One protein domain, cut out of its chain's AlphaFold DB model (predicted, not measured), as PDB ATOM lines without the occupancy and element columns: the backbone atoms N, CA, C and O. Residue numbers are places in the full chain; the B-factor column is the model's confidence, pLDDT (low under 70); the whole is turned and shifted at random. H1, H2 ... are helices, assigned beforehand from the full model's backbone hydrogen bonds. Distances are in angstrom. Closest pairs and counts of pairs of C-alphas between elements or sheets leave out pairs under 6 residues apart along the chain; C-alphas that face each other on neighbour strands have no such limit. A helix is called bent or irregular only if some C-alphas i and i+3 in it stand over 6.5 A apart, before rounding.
ATOM      1  N   GLY A   2       2.255  33.604 146.083       86.19
ATOM      2  CA  GLY A   2       2.823  32.540 145.244       86.19
ATOM      3  C   GLY A   2       3.380  31.372 146.069       86.19
ATOM      4  O   GLY A   2       3.986  31.599 147.116       86.19
ATOM      5  N   VAL A   3       3.217  30.139 145.573       86.94
ATOM      6  CA  VAL A   3       3.604  28.888 146.263       86.94
ATOM      7  C   VAL A   3       5.074  28.891 146.700       86.94
ATOM      8  O   VAL A   3       5.378  28.554 147.837       86.94
ATOM      9  N   SER A   4       5.989  29.345 145.836       89.62
ATOM     10  CA  SER A   4       7.420  29.424 146.171       89.62
ATOM     11  C   SER A   4       7.713  30.345 147.349       89.62
ATOM     12  O   SER A   4       8.412  29.940 148.269       89.62
ATOM     13  N   ALA A   5       7.151  31.557 147.347       88.69
ATOM     14  CA  ALA A   5       7.356  32.508 148.436       88.69
ATOM     15  C   ALA A   5       6.785  31.970 149.754       88.69
ATOM     16  O   ALA A   5       7.421  32.095 150.794       88.69
ATOM     17  N   ARG A   6       5.617  31.314 149.707       91.00
ATOM     18  CA  ARG A   6       5.014  30.710 150.900       91.00
ATOM     19  C   ARG A   6       5.873  29.576 151.461       91.00
ATOM     20  O   ARG A   6       6.105  29.543 152.663       91.00
ATOM     21  N   ASN A   7       6.411  28.712 150.604       92.12
ATOM     22  CA  ASN A   7       7.290  27.622 151.032       92.12
ATOM     23  C   ASN A   7       8.604  28.133 151.642       92.12
ATOM     24  O   ASN A   7       9.017  27.633 152.683       92.12
ATOM     25  N   MET A   8       9.220  29.163 151.050       92.56
ATOM     26  CA  MET A   8      10.421  29.804 151.607       92.56
ATOM     27  C   MET A   8      10.155  30.403 152.992       92.56
ATOM     28  O   MET A   8      10.911  30.162 153.927       92.56
ATOM     29  N   LEU A   9       9.054  31.149 153.144       92.44
ATOM     30  CA  LEU A   9       8.680  31.755 154.422       92.44
ATOM     31  C   LEU A   9       8.333  30.709 155.488       92.44
ATOM     32  O   LEU A   9       8.667  30.914 156.650       92.44
ATOM     33  N   ASN A  10       7.712  29.589 155.109       93.12
ATOM     34  CA  ASN A  10       7.478  28.468 156.021       93.12
ATOM     35  C   ASN A  10       8.798  27.836 156.482       93.12
ATOM     36  O   ASN A  10       8.986  27.660 157.679       93.12
ATOM     37  N   ALA A  11       9.744  27.588 155.568       92.38
ATOM     38  CA  ALA A  11      11.063  27.059 155.922       92.38
ATOM     39  C   ALA A  11      11.790  27.982 156.919       92.38
ATOM     40  O   ALA A  11      12.278  27.532 157.956       92.38
ATOM     41  N   ILE A  12      11.766  29.293 156.667       92.06
ATOM     42  CA  ILE A  12      12.280  30.300 157.602       92.06
ATOM     43  C   ILE A  12      11.522  30.256 158.938       92.06
ATOM     44  O   ILE A  12      12.131  30.313 160.004       92.06
ATOM     45  N   ALA A  13      10.195  30.165 158.931       92.12
ATOM     46  CA  ALA A  13       9.414  30.113 160.165       92.12
ATOM     47  C   ALA A  13       9.714  28.854 161.002       92.12
ATOM     48  O   ALA A  13       9.643  28.911 162.231       92.12
ATOM     49  N   ASP A  14      10.076  27.748 160.352       91.81
ATOM     50  CA  ASP A  14      10.354  26.459 160.991       91.81
ATOM     51  C   ASP A  14      11.803  26.280 161.456       91.81
ATOM     52  O   ASP A  14      12.095  25.320 162.167       91.81
ATOM     53  N   GLY A  15      12.691  27.226 161.150       89.00
ATOM     54  CA  GLY A  15      14.063  27.209 161.661       89.00
ATOM     55  C   GLY A  15      15.140  27.018 160.601       89.00
ATOM     56  O   GLY A  15      16.310  27.039 160.961       89.00
ATOM     57  N   GLU A  16      14.785  26.891 159.321       89.75
ATOM     58  CA  GLU A  16      15.782  26.763 158.258       89.75
ATOM     59  C   GLU A  16      16.631  28.037 158.173       89.75
ATOM     60  O   GLU A  16      16.104  29.156 158.226       89.75
ATOM     61  N   GLU A  17      17.945  27.870 158.059       85.88
ATOM     62  CA  GLU A  17      18.935  28.953 157.984       85.88
ATOM     63  C   GLU A  17      19.750  28.900 156.705       85.88
ATOM     64  O   GLU A  17      20.335  29.916 156.338       85.88
ATOM     65  N   ASP A  18      19.757  27.764 156.006       87.81
ATOM     66  CA  ASP A  18      20.488  27.609 154.762       87.81
ATOM     67  C   ASP A  18      19.746  28.312 153.604       87.81
ATOM     68  O   ASP A  18      18.667  27.863 153.180       87.81
ATOM     69  N   PRO A  19      20.307  29.406 153.047       86.56
ATOM     70  CA  PRO A  19      19.699  30.118 151.931       86.56
ATOM     71  C   PRO A  19      19.586  29.256 150.671       86.56
ATOM     72  O   PRO A  19      18.689  29.496 149.865       86.56
ATOM     73  N   GLU A  20      20.445  28.247 150.489       87.62
ATOM     74  CA  GLU A  20      20.384  27.336 149.345       87.62
ATOM     75  C   GLU A  20      19.162  26.411 149.450       87.62
ATOM     76  O   GLU A  20      18.408  26.256 148.480       87.62
ATOM     77  N   ILE A  21      18.906  25.856 150.642       85.62
ATOM     78  CA  ILE A  21      17.712  25.041 150.925       85.62
ATOM     79  C   ILE A  21      16.447  25.878 150.722       85.62
ATOM     80  O   ILE A  21      15.503  25.431 150.065       85.62
ATOM     81  N   GLN A  22      16.436  27.120 151.205       88.06
ATOM     82  CA  GLN A  22      15.301  28.021 151.022       88.06
ATOM     83  C   GLN A  22      15.098  28.386 149.538       88.06
ATOM     84  O   GLN A  22      13.990  28.275 149.008       88.06
ATOM     85  N   ALA A  23      16.158  28.755 148.815       88.38
ATOM     86  CA  ALA A  23      16.076  29.116 147.401       88.38
ATOM     87  C   ALA A  23      15.647  27.938 146.506       88.38
ATOM     88  O   ALA A  23      15.021  28.151 145.463       88.38
ATOM     89  N   ASN A  24      15.892  26.690 146.922       89.94
ATOM     90  CA  ASN A  24      15.427  25.491 146.216       89.94
ATOM     91  C   ASN A  24      13.891  25.364 146.144       89.94
ATOM     92  O   ASN A  24      13.381  24.682 145.253       89.94
ATOM     93  N   PHE A  25      13.128  26.077 146.983       88.25
ATOM     94  CA  PHE A  25      11.665  26.158 146.858       88.25
ATOM     95  C   PHE A  25      11.187  27.026 145.673       88.25
ATOM     96  O   PHE A  25       9.982  27.110 145.393       88.25
ATOM     97  N   ALA A  26      12.100  27.677 144.946       87.88
ATOM     98  CA  ALA A  26      11.789  28.440 143.744       87.88
ATOM     99  C   ALA A  26      11.209  27.540 142.638       87.88
ATOM    100  O   ALA A  26      11.784  26.526 142.237       87.88
ATOM    101  N   GLN A  27      10.062  27.933 142.084       87.69
ATOM    102  CA  GLN A  27       9.377  27.209 141.014       87.69
ATOM    103  C   GLN A  27       9.269  28.059 139.747       87.69
ATOM    104  O   GLN A  27       9.228  29.289 139.787       87.69
ATOM    105  N   ARG A  28       9.168  27.383 138.595       89.12
ATOM    106  CA  ARG A  28       8.949  27.999 137.275       89.12
ATOM    107  C   ARG A  28       9.969  29.111 136.983       89.12
ATOM    108  O   ARG A  28      11.169  28.859 136.988       89.12
ATOM    109  N   THR A  29       9.501  30.328 136.723       85.88
ATOM    110  CA  THR A  29      10.326  31.486 136.365       85.88
ATOM    111  C   THR A  29      11.261  31.923 137.491       85.88
ATOM    112  O   THR A  29      12.340  32.426 137.189       85.88
ATOM    113  N   LEU A  30      10.914  31.665 138.761       85.12
ATOM    114  CA  LEU A  30      11.768  31.988 139.911       85.12
ATOM    115  C   LEU A  30      13.031  31.124 139.980       85.12
ATOM    116  O   LEU A  30      14.019  31.573 140.547       85.12
ATOM    117  N   LYS A  31      13.059  29.940 139.347       87.31
ATOM    118  CA  LYS A  31      14.280  29.115 139.281       87.31
ATOM    119  C   LYS A  31      15.435  29.835 138.591       87.31
ATOM    120  O   LYS A  31      16.584  29.638 138.959       87.31
ATOM    121  N   LYS A  32      15.125  30.696 137.614       90.12
ATOM    122  CA  LYS A  32      16.132  31.499 136.903       90.12
ATOM    123  C   LYS A  32      16.805  32.536 137.808       90.12
ATOM    124  O   LYS A  32      17.849  33.047 137.439       90.12
ATOM    125  N   LYS A  33      16.202  32.846 138.960       88.19
ATOM    126  CA  LYS A  33      16.664  33.846 139.929       88.19
ATOM    127  C   LYS A  33      17.196  33.215 141.216       88.19
ATOM    128  O   LYS A  33      17.210  33.872 142.249       88.19
ATOM    129  N   LYS A  34      17.581  31.934 141.190       88.25
ATOM    130  CA  LYS A  34      18.010  31.214 142.397       88.25
ATOM    131  C   LYS A  34      19.177  31.920 143.101       88.25
ATOM    132  O   LYS A  34      19.097  32.139 144.300       88.25
ATOM    133  N   GLU A  35      20.182  32.363 142.349       86.88
ATOM    134  CA  GLU A  35      21.343  33.084 142.897       86.88
ATOM    135  C   GLU A  35      20.945  34.414 143.569       86.88
ATOM    136  O   GLU A  35      21.408  34.730 144.663       86.88
ATOM    137  N   GLU A  36      20.028  35.175 142.958       88.81
ATOM    138  CA  GLU A  36      19.480  36.405 143.555       88.81
ATOM    139  C   GLU A  36      18.677  36.110 144.831       88.81
ATOM    140  O   GLU A  36      18.737  36.871 145.796       88.81
ATOM    141  N   LEU A  37      17.931  34.999 144.850       86.88
ATOM    142  CA  LEU A  37      17.152  34.563 146.008       86.88
ATOM    143  C   LEU A  37      18.057  34.135 147.161       86.88
ATOM    144  O   LEU A  37      17.818  34.561 148.283       86.88
ATOM    145  N   GLU A  38      19.111  33.361 146.906       87.69
ATOM    146  CA  GLU A  38      20.103  33.009 147.928       87.69
ATOM    147  C   GLU A  38      20.730  34.261 148.539       87.69
ATOM    148  O   GLU A  38      20.896  34.344 149.755       87.69
ATOM    149  N   LEU A  39      21.044  35.266 147.714       87.38
ATOM    150  CA  LEU A  39      21.564  36.540 148.200       87.38
ATOM    151  C   LEU A  39      20.536  37.289 149.063       87.38
ATOM    152  O   LEU A  39      20.899  37.836 150.100       87.38
ATOM    153  N   ALA A  40      19.265  37.297 148.659       87.06
ATOM    154  CA  ALA A  40      18.183  37.966 149.383       87.06
ATOM    155  C   ALA A  40      17.787  37.253 150.689       87.06
ATOM    156  O   ALA A  40      17.289  37.892 151.614       87.06
ATOM    157  N   LEU A  41      17.997  35.938 150.758       84.62
ATOM    158  CA  LEU A  41      17.676  35.089 151.907       84.62
ATOM    159  C   LEU A  41      18.825  35.013 152.924       84.62
ATOM    160  O   LEU A  41      18.627  34.540 154.042       84.62
ATOM    161  N   LYS A  42      20.011  35.538 152.585       82.44
ATOM    162  CA  LYS A  42      21.100  35.754 153.544       82.44
ATOM    163  C   LYS A  42      20.710  36.844 154.539       82.44
ATOM    164  O   LYS A  42      20.865  38.036 154.286       82.44
ATOM    165  N   GLY A  43      20.244  36.423 155.706       82.25
ATOM    166  CA  GLY A  43      19.909  37.308 156.812       82.25
ATOM    167  C   GLY A  43      19.809  36.550 158.128       82.25
ATOM    168  O   GLY A  43      19.685  35.329 158.153       82.25
ATOM    169  N   TYR A  44      19.861  37.286 159.235       82.31
ATOM    170  CA  TYR A  44      19.686  36.723 160.571       82.31
ATOM    171  C   TYR A  44      18.241  36.920 161.016       82.31
ATOM    172  O   TYR A  44      17.788  38.057 161.155       82.31
ATOM    173  N   ILE A  45      17.527  35.819 161.251       86.12
ATOM    174  CA  ILE A  45      16.152  35.843 161.755       86.12
ATOM    175  C   ILE A  45      16.136  35.227 163.149       86.12
ATOM    176  O   ILE A  45      16.390  34.036 163.331       86.12
ATOM    177  N   SER A  46      15.832  36.056 164.148       90.75
ATOM    178  CA  SER A  46      15.805  35.624 165.545       90.75
ATOM    179  C   SER A  46      14.631  34.683 165.825       90.75
ATOM    180  O   SER A  46      13.616  34.692 165.125       90.75
ATOM    181  N   SER A  47      14.722  33.910 166.908       91.69
ATOM    182  CA  SER A  47      13.629  33.040 167.367       91.69
ATOM    183  C   SER A  47      12.305  33.796 167.551       91.69
ATOM    184  O   SER A  47      11.244  33.289 167.185       91.69
ATOM    185  N   HIS A  48      12.358  35.038 168.042       93.19
ATOM    186  CA  HIS A  48      11.183  35.898 168.177       93.19
ATOM    187  C   HIS A  48      10.579  36.273 166.815       93.19
ATOM    188  O   HIS A  48       9.365  36.196 166.635       93.19
ATOM    189  N   GLN A  49      11.409  36.624 165.829       92.62
ATOM    190  CA  GLN A  49      10.934  36.932 164.477       92.62
ATOM    191  C   GLN A  49      10.332  35.701 163.790       92.62
ATOM    192  O   GLN A  49       9.300  35.830 163.133       92.62
ATOM    193  N   ARG A  50      10.905  34.504 163.990       93.94
ATOM    194  CA  ARG A  50      10.319  33.246 163.488       93.94
ATOM    195  C   ARG A  50       8.944  32.985 164.099       93.94
ATOM    196  O   ARG A  50       8.011  32.649 163.374       93.94
ATOM    197  N   LEU A  51       8.786  33.212 165.405       94.25
ATOM    198  CA  LEU A  51       7.493  33.094 166.085       94.25
ATOM    199  C   LEU A  51       6.447  34.057 165.502       94.25
ATOM    200  O   LEU A  51       5.317  33.648 165.219       94.25
ATOM    201  N   MET A  52       6.820  35.321 165.291       96.31
ATOM    202  CA  MET A  52       5.947  36.318 164.663       96.31
ATOM    203  C   MET A  52       5.565  35.909 163.237       96.31
ATOM    204  O   MET A  52       4.382  35.911 162.893       96.31
ATOM    205  N   LEU A  53       6.540  35.489 162.426       94.69
ATOM    206  CA  LEU A  53       6.316  35.037 161.054       94.69
ATOM    207  C   LEU A  53       5.355  33.843 161.011       94.69
ATOM    208  O   LEU A  53       4.378  33.869 160.266       94.69
ATOM    209  N   LYS A  54       5.576  32.839 161.864       95.62
ATOM    210  CA  LYS A  54       4.705  31.662 161.988       95.62
ATOM    211  C   LYS A  54       3.274  32.042 162.367       95.62
ATOM    212  O   LYS A  54       2.324  31.471 161.841       95.62
ATOM    213  N   THR A  55       3.115  33.023 163.253       96.31
ATOM    214  CA  THR A  55       1.801  33.522 163.681       96.31
ATOM    215  C   THR A  55       1.066  34.202 162.526       96.31
ATOM    216  O   THR A  55      -0.095  33.892 162.267       96.31
ATOM    217  N   ILE A  56       1.749  35.068 161.773       95.81
ATOM    218  CA  ILE A  56       1.175  35.745 160.601       95.81
ATOM    219  C   ILE A  56       0.808  34.732 159.512       95.81
ATOM    220  O   ILE A  56      -0.282  34.802 158.949       95.81
ATOM    221  N   LEU A  57       1.683  33.760 159.231       95.12
ATOM    222  CA  LEU A  57       1.426  32.730 158.223       95.12
ATOM    223  C   LEU A  57       0.189  31.893 158.560       95.12
ATOM    224  O   LEU A  57      -0.617  31.668 157.656       95.12
ATOM    225  N   LYS A  58       0.003  31.528 159.835       95.81
ATOM    226  CA  LYS A  58      -1.212  30.857 160.325       95.81
ATOM    227  C   LYS A  58      -2.465  31.713 160.170       95.81
ATOM    228  O   LYS A  58      -3.496  31.200 159.759       95.81
ATOM    229  N   HIS A  59      -2.390  33.009 160.472       96.69
ATOM    230  CA  HIS A  59      -3.521  33.914 160.258       96.69
ATOM    231  C   HIS A  59      -3.911  34.007 158.783       96.69
ATOM    232  O   HIS A  59      -5.095  34.062 158.470       96.69
ATOM    233  N   ILE A  60      -2.931  34.008 157.879       94.88
ATOM    234  CA  ILE A  60      -3.204  34.003 156.442       94.88
ATOM    235  C   ILE A  60      -3.909  32.707 156.026       94.88
ATOM    236  O   ILE A  60      -4.856  32.787 155.248       94.88
ATOM    237  N   ASP A  61      -3.475  31.548 156.532       94.31
ATOM    238  CA  ASP A  61      -4.140  30.267 156.240       94.31
ATOM    239  C   ASP A  61      -5.576  30.274 156.754       94.31
ATOM    240  O   ASP A  61      -6.499  30.071 155.974       94.31
ATOM    241  N   PHE A  62      -5.769  30.642 158.022       96.69
ATOM    242  CA  PHE A  62      -7.094  30.753 158.623       96.69
ATOM    243  C   PHE A  62      -8.018  31.665 157.809       96.69
ATOM    244  O   PHE A  62      -9.130  31.284 157.473       96.69
ATOM    245  N   LEU A  63      -7.565  32.867 157.445       97.19
ATOM    246  CA  LEU A  63      -8.384  33.781 156.647       97.19
ATOM    247  C   LEU A  63      -8.671  33.230 155.246       97.19
ATOM    248  O   LEU A  63      -9.752  33.474 154.725       97.19
ATOM    249  N   SER A  64      -7.735  32.491 154.649       95.00
ATOM    250  CA  SER A  64      -7.947  31.862 153.341       95.00
ATOM    251  C   SER A  64      -9.015  30.770 153.428       95.00
ATOM    252  O   SER A  64      -9.939  30.772 152.622       95.00
ATOM    253  N   GLU A  65      -8.957  29.917 154.453       96.44
ATOM    254  CA  GLU A  65      -9.979  28.896 154.725       96.44
ATOM    255  C   GLU A  65     -11.354  29.528 154.986       96.44
ATOM    256  O   GLU A  65     -12.362  29.094 154.431       96.44
ATOM    257  N   GLN A  66     -11.405  30.607 155.777       97.81
ATOM    258  CA  GLN A  66     -12.652  31.327 156.039       97.81
ATOM    259  C   GLN A  66     -13.232  31.958 154.767       97.81
ATOM    260  O   GLN A  66     -14.450  31.965 154.601       97.81
ATOM    261  N   ILE A  67     -12.387  32.482 153.870       95.19
ATOM    262  CA  ILE A  67     -12.830  32.996 152.567       95.19
ATOM    263  C   ILE A  67     -13.428  31.864 151.729       95.19
ATOM    264  O   ILE A  67     -14.525  32.031 151.214       95.19
ATOM    265  N   GLU A  68     -12.764  30.711 151.626       95.56
ATOM    266  CA  GLU A  68     -13.259  29.568 150.842       95.56
ATOM    267  C   GLU A  68     -14.583  29.012 151.382       95.56
ATOM    268  O   GLU A  68     -15.498  28.708 150.611       95.56
ATOM    269  N   MET A  69     -14.712  28.921 152.707       96.25
ATOM    270  CA  MET A  69     -15.957  28.532 153.367       96.25
ATOM    271  C   MET A  69     -17.093  29.505 153.024       96.25
ATOM    272  O   MET A  69     -18.180  29.074 152.648       96.25
TER     273      MET A  69
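Overview. This is residues 2 to 69 of the 148 residues of the protein "Transposase IS116/IS110/IS902 family protein" of Litchfieldia salsus (UniProt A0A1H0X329). The long helix H4 and the shorter H1 make a flat, open V, meeting where H1 ends and near where H4 begins, and residues 59 to 69 of H4 stick out as a free arm. H2 and H3 pack together, with H2 also against H1, away from H4. The printed part has 68 residues with four named helices, H1, H2, H3 and H4 in chain order, and no named strand, and its class is all helix. It is only just compact, close to loose, with a radius of gyration of the C-alphas of 13.0 A and spans of 38 by 30 by 13 A.

Along the chain. H4, residues 47 to 69, is 33.0 A long, from C-alpha 47 at (13.629, 33.040, 167.367) to C-alpha 69 at (-15.957, 28.532, 153.367). H1, residues 3 to 14, begins at C-alpha 3 (3.604, 28.888, 146.263) and is 16.4 A long. H2 is residues 19 to 23, 5.9 A. H3, residues 28 to 41, is 18.5 A long and irregular: C-alphas 32 and 35 are 8.1 A apart.

Arrangement. H4 touches H1 with residues 50 to 57 alone, at a steep tilt of 43 degrees, opposite ways; the closest C-alphas are those of Arg 50 and Ala 13, 4.7 A apart. H1 touches H2 with residues 8 to 12 alone, closest at the C-alphas of Met 8 and Gln 22, 5.2 A. H2 touches H3, closest at the C-alphas of Pro 19 and Glu 38, 5.0 A. H1 and H3 are near each other; H4 is apart from H2 and H3. In H1, H2 and H4 every O i to N i+4 pair is within hydrogen-bond range; in H3, 5 of 10 are, beside 10 of 11 O i to N i+3 pairs.

Size, cuts and confidence. The C-alphas of Glu 35 and Met 69 are the two farthest apart, 39.0 A. Without residues 59 to 69 the body spans 32 by 21 by 13 A. The printed part has no cut, and its three links are tight. The mean pLDDT of the printed part is 90.6, and no printed residue is under 70.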